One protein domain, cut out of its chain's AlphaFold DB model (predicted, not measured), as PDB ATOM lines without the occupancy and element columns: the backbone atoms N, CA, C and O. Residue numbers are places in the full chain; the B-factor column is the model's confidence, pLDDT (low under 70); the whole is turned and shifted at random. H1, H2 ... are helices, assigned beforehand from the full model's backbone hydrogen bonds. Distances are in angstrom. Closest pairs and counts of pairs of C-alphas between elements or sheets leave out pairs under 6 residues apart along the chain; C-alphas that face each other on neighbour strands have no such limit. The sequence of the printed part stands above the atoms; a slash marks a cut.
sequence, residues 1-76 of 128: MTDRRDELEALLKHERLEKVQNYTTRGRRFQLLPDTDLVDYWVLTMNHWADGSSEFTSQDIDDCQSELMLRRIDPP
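Overview. This is residues 1 to 76 of the 128 residues of an uncharacterized protein of Bradyrhizobium sp. (strain BTAi1 / ATCC BAA-1182) (UniProt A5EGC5). A long helix, H1, comes in like an arm and, with its residues 16 to 23, packs on H3 nearly at a right angle; H3 and H2 form a helical hairpin, with H3 in the middle between H1 and H2. Residues 1 to 15, of which 3 to 15 belong to H1, stick out from this body. The printed part has 76 residues with three named helices, H1, H2 and H3 in that order, and no named strand; its class is all helix. The whole is only just loose, close to compact, with a radius of gyration of the C-alphas of 13.8 A, and spans 42 by 29 by 21 A, the arm making the length.

Along the chain. H1 is residues 3 to 25, 32.7 A from first to last C-alpha, beginning at C-alpha 3 (197.005, 192.209, 170.371). H2 is residues 35 to 51, 24.5 A long, beginning at C-alpha 35 (190.394, 227.916, 178.586). H3 is residues 58 to 71, 20.3 A long, ending at C-alpha 71 (189.906, 220.286, 182.003).

Arrangement. H1 touches H3 with residues 16 to 23 alone; the closest C-alphas, of Val 20 and Ser 66, are 4.9 A apart. Their lines are about perpendicular, at 88 degrees. H1 and H2 are apart. H2 and H3 form a hairpin and touch, the closest C-alphas being those of Trp 42 and Cys 64, 6.3 A apart. They run opposite ways at a shallow tilt of 32 degrees, only just short of steep. In H1, H2 and H3 every O i to N i+4 pair is within hydrogen-bond range.

Size, cuts and confidence. The C-alphas of Met 1 and Leu 32 are the two farthest apart, 45.3 A. The body without residues 1 to 15 spans 29 by 22 by 18 A. The printed part has no cut, and both links are short. Mean pLDDT of the printed part is 90.6; residues 1 to 2 are under 70.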
ATOM      1  N   MET A   1     195.061 188.689 165.919       53.25
ATOM      2  CA  MET A   1     195.539 189.900 165.207       53.25
ATOM      3  C   MET A   1     195.137 191.202 165.920       53.25
ATOM      4  O   MET A   1     195.451 192.263 165.403       53.25
ATOM      5  N   THR A   2     194.493 191.141 167.095       59.22
ATOM      6  CA  THR A   2     194.035 192.311 167.877       59.22
ATOM      7  C   THR A   2     195.077 192.817 168.893       59.22
ATOM      8  O   THR A   2     195.083 193.996 169.216       59.22
ATOM      9  N   ASP A   3     196.034 191.968 169.284       76.19
ATOM     10  CA  ASP A   3     197.005 192.209 170.371       76.19
ATOM     11  C   ASP A   3     197.804 193.514 170.240       76.19
ATOM     12  O   ASP A   3     197.787 194.365 171.119       76.19
ATOM     13  N   ARG A   4     198.451 193.735 169.089       78.50
ATOM     14  CA  ARG A   4     199.412 194.839 168.938       78.50
ATOM     15  C   ARG A   4     198.767 196.224 168.992       78.50
ATOM     16  O   ARG A   4     199.409 197.183 169.408       78.50
ATOM     17  N   ARG A   5     197.522 196.355 168.523       82.31
ATOM     18  CA  ARG A   5     196.804 197.637 168.560       82.31
ATOM     19  C   ARG A   5     196.392 197.968 169.989       82.31
ATOM     20  O   ARG A   5     196.573 199.106 170.409       82.31
ATOM     21  N   ASP A   6     195.886 196.972 170.704       86.00
ATOM     22  CA  ASP A   6     195.422 197.125 172.080       86.00
ATOM     23  C   ASP A   6     196.607 197.382 173.029       86.00
ATOM     24  O   ASP A   6     196.532 198.263 173.884       86.00
ATOM     25  N   GLU A   7     197.741 196.706 172.815       86.69
ATOM     26  CA  GLU A   7     199.012 196.972 173.503       86.69
ATOM     27  C   GLU A   7     199.510 198.403 173.259       86.69
ATOM     28  O   GLU A   7     199.860 199.110 174.205       86.69
ATOM     29  N   LEU A   8     199.511 198.860 172.001       87.38
ATOM     30  CA  LEU A   8     199.934 200.220 171.661       87.38
ATOM     31  C   LEU A   8     199.012 201.264 172.303       87.38
ATOM     32  O   LEU A   8     199.477 202.273 172.830       87.38
ATOM     33  N   GLU A   9     197.703 201.020 172.294       85.44
ATOM     34  CA  GLU A   9     196.732 201.901 172.933       85.44
ATOM     35  C   GLU A   9     196.923 201.945 174.455       85.44
ATOM     36  O   GLU A   9     196.853 203.022 175.050       85.44
ATOM     37  N   ALA A  10     197.207 200.804 175.087       88.94
ATOM     38  CA  ALA A  10     197.509 200.733 176.511       88.94
ATOM     39  C   ALA A  10     198.790 201.506 176.863       88.94
ATOM     40  O   ALA A  10     198.780 202.282 177.820       88.94
ATOM     41  N   LEU A  11     199.853 201.365 176.064       89.25
ATOM     42  CA  LEU A  11     201.101 202.114 176.234       89.25
ATOM     43  C   LEU A  11     200.876 203.625 176.107       89.25
ATOM     44  O   LEU A  11     201.291 204.382 176.981       89.25
ATOM     45  N   LEU A  12     200.144 204.065 175.080       87.38
ATOM     46  CA  LEU A  12     199.823 205.481 174.881       87.38
ATOM     47  C   LEU A  12     198.964 206.044 176.019       87.38
ATOM     48  O   LEU A  12     199.152 207.186 176.441       87.38
ATOM     49  N   LYS A  13     198.005 205.262 176.529       88.31
ATOM     50  CA  LYS A  13     197.205 205.650 177.700       88.31
ATOM     51  C   LYS A  13     198.074 205.778 178.945       88.31
ATOM     52  O   LYS A  13     197.908 206.742 179.687       88.31
ATOM     53  N   HIS A  14     198.982 204.833 179.164       91.19
ATOM     54  CA  HIS A  14     199.891 204.854 180.301       91.19
ATOM     55  C   HIS A  14     200.805 206.085 180.266       91.19
ATOM     56  O   HIS A  14     200.804 206.854 181.222       91.19
ATOM     57  N   GLU A  15     201.465 206.345 179.135       90.06
ATOM     58  CA  GLU A  15     202.331 207.516 178.958       90.06
ATOM     59  C   GLU A  15     201.567 208.830 179.204       90.06
ATOM     60  O   GLU A  15     202.046 209.730 179.894       90.06
ATOM     61  N   ARG A  16     200.332 208.939 178.695       88.31
ATOM     62  CA  ARG A  16     199.478 210.114 178.947       88.31
ATOM     63  C   ARG A  16     199.179 210.306 180.431       88.31
ATOM     64  O   ARG A  16     199.214 211.437 180.912       88.31
ATOM     65  N   LEU A  17     198.880 209.228 181.154       92.94
ATOM     66  CA  LEU A  17     198.623 209.295 182.594       92.94
ATOM     67  C   LEU A  17     199.874 209.724 183.368       92.94
ATOM     68  O   LEU A  17     199.771 210.584 184.245       92.94
ATOM     69  N   GLU A  18     201.044 209.193 183.015       94.62
ATOM     70  CA  GLU A  18     202.317 209.602 183.618       94.62
ATOM     71  C   GLU A  18     202.604 211.088 183.383       94.62
ATOM     72  O   GLU A  18     202.986 211.800 184.312       94.62
ATOM     73  N   LYS A  19     202.360 211.598 182.170       92.94
ATOM     74  CA  LYS A  19     202.528 213.025 181.851       92.94
ATOM     75  C   LYS A  19     201.627 213.917 182.701       92.94
ATOM     76  O   LYS A  19     202.124 214.861 183.317       92.94
ATOM     77  N   VAL A  20     200.343 213.570 182.829       94.62
ATOM     78  CA  VAL A  20     199.397 214.305 183.687       94.62
ATOM     79  C   VAL A  20     199.833 214.271 185.155       94.62
ATOM     80  O   VAL A  20     199.773 215.296 185.844       94.62
ATOM     81  N   GLN A  21     200.301 213.122 185.645       95.31
ATOM     82  CA  GLN A  21     200.786 212.976 187.018       95.31
ATOM     83  C   GLN A  21     202.045 213.812 187.271       95.31
ATOM     84  O   GLN A  21     202.124 214.526 188.275       95.31
ATOM     85  N   ASN A  22     203.009 213.764 186.353       95.06
ATOM     86  CA  ASN A  22     204.246 214.534 186.421       95.06
ATOM     87  C   ASN A  22     203.965 216.040 186.397       95.06
ATOM     88  O   ASN A  22     204.487 216.781 187.230       95.06
ATOM     89  N   TYR A  23     203.086 216.489 185.500       96.44
ATOM     90  CA  TYR A  23     202.645 217.880 185.421       96.44
ATOM     91  C   TYR A  23     201.956 218.343 186.713       96.44
ATOM     92  O   TYR A  23     202.278 219.399 187.257       96.44
ATOM     93  N   THR A  24     201.060 217.519 187.264       95.38
ATOM     94  CA  THR A  24     200.363 217.837 188.519       95.38
ATOM     95  C   THR A  24     201.339 217.922 189.695       95.38
ATOM     96  O   THR A  24     201.249 218.850 190.497       95.38
ATOM     97  N   THR A  25     202.310 217.005 189.765       95.50
ATOM     98  CA  THR A  25     203.356 216.976 190.803       95.50
ATOM     99  C   THR A  25     204.242 218.223 190.769       95.50
ATOM    100  O   THR A  25     204.630 218.725 191.819       95.50
ATOM    101  N   ARG A  26     204.534 218.764 189.578       94.88
ATOM    102  CA  ARG A  26     205.318 220.002 189.416       94.88
ATOM    103  C   ARG A  26     204.557 221.282 189.789       94.88
ATOM    104  O   ARG A  26     205.182 222.334 189.890       94.88
ATOM    105  N   GLY A  27     203.245 221.201 190.017       93.00
ATOM    106  CA  GLY A  27     202.387 222.354 190.275       93.00
ATOM    107  C   GLY A  27     201.872 222.940 188.967       93.00
ATOM    108  O   GLY A  27     202.606 223.607 188.244       93.00
ATOM    109  N   ARG A  28     200.599 222.663 188.669       94.94
ATOM    110  CA  ARG A  28     199.894 222.961 187.412       94.94
ATOM    111  C   ARG A  28     200.104 224.399 186.912       94.94
ATOM    112  O   ARG A  28     199.300 225.290 187.187       94.94
ATOM    113  N   ARG A  29     201.162 224.615 186.128       95.25
ATOM    114  CA  ARG A  29     201.592 225.929 185.618       95.25
ATOM    115  C   ARG A  29     200.473 226.685 184.905       95.25
ATOM    116  O   ARG A  29     200.372 227.900 185.036       95.25
ATOM    117  N   PHE A  30     199.635 225.969 184.165       96.00
ATOM    118  CA  PHE A  30     198.579 226.552 183.348       96.00
ATOM    119  C   PHE A  30     197.228 226.639 184.062       96.00
ATOM    120  O   PHE A  30     196.276 227.129 183.472       96.00
ATOM    121  N   GLN A  31     197.124 226.238 185.336       95.94
ATOM    122  CA  GLN A  31     195.861 226.220 186.090       95.94
ATOM    123  C   GLN A  31     195.119 227.564 186.098       95.94
ATOM    124  O   GLN A  31     193.892 227.578 186.129       95.94
ATOM    125  N   LEU A  32     195.847 228.683 186.093       95.19
ATOM    126  CA  LEU A  32     195.262 230.026 186.145       95.19
ATOM    127  C   LEU A  32     194.947 230.613 184.765       95.19
ATOM    128  O   LEU A  32     194.302 231.657 184.698       95.19
ATOM    129  N   LEU A  33     195.388 229.976 183.676       95.81
ATOM    130  CA  LEU A  33     195.040 230.431 182.333       95.81
ATOM    131  C   LEU A  33     193.562 230.147 182.048       95.81
ATOM    132  O   LEU A  33     193.107 229.044 182.360       95.81
ATOM    133  N   PRO A  34     192.824 231.082 181.431       96.50
ATOM    134  CA  PRO A  34     191.520 230.807 180.837       96.50
ATOM    135  C   PRO A  34     191.590 229.696 179.786       96.50
ATOM    136  O   PRO A  34     192.618 229.498 179.140       96.50
ATOM    137  N   ASP A  35     190.476 228.998 179.577       96.50
ATOM    138  CA  ASP A  35     190.394 227.916 178.586       96.50
ATOM    139  C   ASP A  35     190.715 228.406 177.167       96.50
ATOM    140  O   ASP A  35     191.390 227.704 176.419       96.50
ATOM    141  N   THR A  36     190.291 229.623 176.809       95.06
ATOM    142  CA  THR A  36     190.602 230.246 175.512       95.06
ATOM    143  C   THR A  36     192.101 230.394 175.305       95.06
ATOM    144  O   THR A  36     192.630 229.975 174.281       95.06
ATOM    145  N   ASP A  37     192.792 230.915 176.315       96.25
ATOM    146  CA  ASP A  37     194.218 231.213 176.241       96.25
ATOM    147  C   ASP A  37     195.036 229.919 176.251       96.25
ATOM    148  O   ASP A  37     196.058 229.820 175.578       96.25
ATOM    149  N   LEU A  38     194.565 228.895 176.972       96.44
ATOM    150  CA  LEU A  38     195.157 227.560 176.956       96.44
ATOM    151  C   LEU A  38     195.031 226.897 175.577       96.44
ATOM    152  O   LEU A  38     195.991 226.303 175.089       96.44
ATOM    153  N   VAL A  39     193.859 227.003 174.947       95.56
ATOM    154  CA  VAL A  39     193.602 226.481 173.598       95.56
ATOM    155  C   VAL A  39     194.472 227.201 172.567       95.56
ATOM    156  O   VAL A  39     195.091 226.547 171.729       95.56
ATOM    157  N   ASP A  40     194.568 228.527 172.640       95.12
ATOM    158  CA  ASP A  40     195.394 229.312 171.720       95.12
ATOM    159  C   ASP A  40     196.892 229.040 171.930       95.12
ATOM    160  O   ASP A  40     197.631 228.882 170.954       95.12
ATOM    161  N   TYR A  41     197.334 228.880 173.183       94.62
ATOM    162  CA  TYR A  41     198.695 228.449 173.504       94.62
ATOM    163  C   TYR A  41     198.994 227.075 172.902       94.62
ATOM    164  O   TYR A  41     200.016 226.907 172.242       94.62
ATOM    165  N   TRP A  42     198.080 226.109 173.040       95.12
ATOM    166  CA  TRP A  42     198.245 224.785 172.440       95.12
ATOM    167  C   TRP A  42     198.408 224.857 170.917       95.12
ATOM    168  O   TRP A  42     199.317 224.240 170.361       95.12
ATOM    169  N   VAL A  43     197.568 225.642 170.231       93.44
ATOM    170  CA  VAL A  43     197.659 225.830 168.771       93.44
ATOM    171  C   VAL A  43     199.005 226.433 168.385       93.44
ATOM    172  O   VAL A  43     199.631 225.969 167.428       93.44
ATOM    173  N   LEU A  44     199.464 227.446 169.120       92.81
ATOM    174  CA  LEU A  44     200.759 228.074 168.890       92.81
ATOM    175  C   LEU A  44     201.885 227.044 169.041       92.81
ATOM    176  O   LEU A  44     202.611 226.780 168.083       92.81
ATOM    177  N   THR A  45     201.979 226.390 170.197       92.31
ATOM    178  CA  THR A  45     203.036 225.418 170.493       92.31
ATOM    179  C   THR A  45     203.072 224.281 169.467       92.31
ATOM    180  O   THR A  45     204.147 223.911 168.998       92.31
ATOM    181  N   MET A  46     201.915 223.766 169.047       90.88
ATOM    182  CA  MET A  46     201.840 222.694 168.051       90.88
ATOM    183  C   MET A  46     202.299 223.132 166.653       90.88
ATOM    184  O   MET A  46     202.955 222.354 165.958       90.88
ATOM    185  N   ASN A  47     202.005 224.369 166.234       89.75
ATOM    186  CA  ASN A  47     202.526 224.914 164.976       89.75
ATOM    187  C   ASN A  47     204.055 225.045 165.021       89.75
ATOM    188  O   ASN A  47     204.730 224.553 164.119       89.75
ATOM    189  N   HIS A  48     204.597 225.619 166.096       89.25
ATOM    190  CA  HIS A  48     206.045 225.765 166.273       89.25
ATOM    191  C   HIS A  48     206.762 224.410 166.335       89.25
ATOM    192  O   HIS A  48     207.818 224.232 165.725       89.25
ATOM    193  N   TRP A  49     206.167 223.428 167.015       88.31
ATOM    194  CA  TRP A  49     206.675 222.059 167.042       88.31
ATOM    195  C   TRP A  49     206.705 221.422 165.645       88.31
ATOM    196  O   TRP A  49     207.692 220.770 165.286       88.31
ATOM    197  N   ALA A  50     205.656 221.627 164.841       86.31
ATOM    198  CA  ALA A  50     205.592 221.125 163.469       86.31
ATOM    199  C   ALA A  50     206.670 221.761 162.578       86.31
ATOM    200  O   ALA A  50     207.310 221.058 161.796       86.31
ATOM    201  N   ASP A  51     206.933 223.054 162.767       84.19
ATOM    202  CA  ASP A  51     207.983 223.795 162.059       84.19
ATOM    203  C   ASP A  51     209.402 223.412 162.529       84.19
ATOM    204  O   ASP A  51     210.392 223.750 161.885       84.19
ATOM    205  N   GLY A  52     209.528 222.666 163.634       81.44
ATOM    206  CA  GLY A  52     210.823 222.302 164.220       81.44
ATOM    207  C   GLY A  52     211.501 223.436 164.973       81.44
ATOM    208  O   GLY A  52     212.712 223.391 165.172       81.44
ATOM    209  N   SER A  53     210.730 224.435 165.402       84.75
ATOM    210  CA  SER A  53     211.227 225.495 166.269       84.75
ATOM    211  C   SER A  53     211.618 224.941 167.642       84.75
ATOM    212  O   SER A  53     210.933 224.087 168.203       84.75
ATOM    213  N   SER A  54     212.701 225.477 168.204       84.25
ATOM    214  CA  SER A  54     213.143 225.218 169.579       84.25
ATOM    215  C   SER A  54     212.578 226.222 170.593       84.25
ATOM    216  O   SER A  54     213.037 226.261 171.731       84.25
ATOM    217  N   GLU A  55     211.642 227.077 170.176       86.62
ATOM    218  CA  GLU A  55     211.023 228.099 171.031       86.62
ATOM    219  C   GLU A  55     210.231 227.495 172.193       86.62
ATOM    220  O   GLU A  55     210.199 228.063 173.283       86.62
ATOM    221  N   PHE A  56     209.647 226.317 171.975       86.38
ATOM    222  CA  PHE A  56     208.940 225.558 172.995       86.38
ATOM    223  C   PHE A  56     209.671 224.253 173.273       86.38
ATOM    224  O   PHE A  56     210.118 223.556 172.360       86.38
ATOM    225  N   THR A  57     209.768 223.903 174.548       88.75
ATOM    226  CA  THR A  57     210.339 222.624 174.956       88.75
ATOM    227  C   THR A  57     209.300 221.508 174.828       88.75
ATOM    228  O   THR A  57     208.093 221.752 174.853       88.75
ATOM    229  N   SER A  58     209.755 220.250 174.769       86.69
ATOM    230  CA  SER A  58     208.844 219.093 174.856       86.69
ATOM    231  C   SER A  58     207.985 219.138 176.123       86.69
ATOM    232  O   SER A  58     206.840 218.697 176.108       86.69
ATOM    233  N   GLN A  59     208.518 219.708 177.208       90.75
ATOM    234  CA  GLN A  59     207.784 219.851 178.455       90.75
ATOM    235  C   GLN A  59     206.659 220.888 178.349       90.75
ATOM    236  O   GLN A  59     205.598 220.658 178.917       90.75
ATOM    237  N   ASP A  60     206.839 221.989 177.611       92.00
ATOM    238  CA  ASP A  60     205.765 222.974 177.406       92.00
ATOM    239  C   ASP A  60     204.566 222.346 176.676       92.00
ATOM    240  O   ASP A  60     203.415 222.592 177.045       92.00
ATOM    241  N   ILE A  61     204.833 221.478 175.689       90.69
ATOM    242  CA  ILE A  61     203.807 220.702 174.976       90.69
ATOM    243  C   ILE A  61     203.103 219.736 175.935       90.69
ATOM    244  O   ILE A  61     201.872 219.736 176.016       90.69
ATOM    245  N   ASP A  62     203.873 218.934 176.676       92.94
ATOM    246  CA  ASP A  62     203.334 217.928 177.595       92.94
ATOM    247  C   ASP A  62     202.504 218.563 178.724       92.94
ATOM    248  O   ASP A  62     201.423 218.066 179.051       92.94
ATOM    249  N   ASP A  63     202.969 219.677 179.297       95.06
ATOM    250  CA  ASP A  63     202.272 220.418 180.354       95.06
ATOM    251  C   ASP A  63     200.956 221.015 179.823       95.06
ATOM    252  O   ASP A  63     199.912 220.910 180.473       95.06
ATOM    253  N   CYS A  64     200.974 221.596 178.616       95.00
ATOM    254  CA  CYS A  64     199.786 222.183 177.996       95.00
ATOM    255  C   CYS A  64     198.742 221.108 177.669       95.00
ATOM    256  O   CYS A  64     197.564 221.243 178.011       95.00
ATOM    257  N   GLN A  65     199.178 219.996 177.073       93.81
ATOM    258  CA  GLN A  65     198.295 218.887 176.730       93.81
ATOM    259  C   GLN A  65     197.730 218.186 177.975       93.81
ATOM    260  O   GLN A  65     196.565 217.779 177.980       93.81
ATOM    261  N   SER A  66     198.515 218.104 179.052       96.12
ATOM    262  CA  SER A  66     198.055 217.594 180.346       96.12
ATOM    263  C   SER A  66     196.975 218.485 180.965       96.12
ATOM    264  O   SER A  66     195.978 217.974 181.476       96.12
ATOM    265  N   GLU A  67     197.126 219.811 180.897       97.25
ATOM    266  CA  GLU A  67     196.117 220.746 181.407       97.25
ATOM    267  C   GLU A  67     194.803 220.666 180.609       97.25
ATOM    268  O   GLU A  67     193.736 220.602 181.222       97.25
ATOM    269  N   LEU A  68     194.860 220.589 179.273       95.81
ATOM    270  CA  LEU A  68     193.668 220.378 178.434       95.81
ATOM    271  C   LEU A  68     192.918 219.101 178.839       95.81
ATOM    272  O   LEU A  68     191.700 219.122 179.029       95.81
ATOM    273  N   MET A  69     193.651 218.004 179.055       93.88
ATOM    274  CA  MET A  69     193.073 216.731 179.487       93.88
ATOM    275  C   MET A  69     192.428 216.827 180.877       93.88
ATOM    276  O   MET A  69     191.313 216.335 181.067       93.88
ATOM    277  N   LEU A  70     193.080 217.488 181.838       95.44
ATOM    278  CA  LEU A  70     192.524 217.710 183.181       95.44
ATOM    279  C   LEU A  70     191.217 218.513 183.140       95.44
ATOM    280  O   LEU A  70     190.306 218.241 183.924       95.44
ATOM    281  N   ARG A  71     191.110 219.469 182.214       95.44
ATOM    282  CA  ARG A  71     189.906 220.286 182.003       95.44
ATOM    283  C   ARG A  71     188.868 219.641 181.091       95.44
ATOM    284  O   ARG A  71     187.778 220.184 180.956       95.44
ATOM    285  N   ARG A  72     189.177 218.477 180.510       94.94
ATOM    286  CA  ARG A  72     188.335 217.781 179.522       94.94
ATOM    287  C   ARG A  72     188.028 218.655 178.304       94.94
ATOM    288  O   ARG A  72     186.916 218.633 177.785       94.94
ATOM    289  N   ILE A  73     189.018 219.431 177.879       94.88
ATOM    290  CA  ILE A  73     188.958 220.226 176.657       94.88
ATOM    291  C   ILE A  73     189.591 219.393 175.551       94.88
ATOM    292  O   ILE A  73     190.748 218.978 175.660       94.88
ATOM    293  N   ASP A  74     188.831 219.150 174.490       91.06
ATOM    294  CA  ASP A  74     189.357 218.469 173.315       91.06
ATOM    295  C   ASP A  74     190.378 219.372 172.604       91.06
ATOM    296  O   ASP A  74     190.097 220.554 172.373       91.06
ATOM    297  N   PRO A  75     191.567 218.853 172.242       89.56
ATOM    298  CA  PRO A  75     192.532 219.637 171.492       89.56
ATOM    299  C   PRO A  75     191.945 220.084 170.141       89.56
ATOM    300  O   PRO A  75     191.354 219.260 169.433       89.56
ATOM    301  N   PRO A  76     192.117 221.358 169.746       90.12
ATOM    302  CA  PRO A  76     191.527 221.925 168.531       90.12
ATOM    303  C   PRO A  76     192.300 221.495 167.270       90.12
ATOM    304  O   PRO A  76     192.973 222.295 166.615       90.12
TER     305      PRO A  76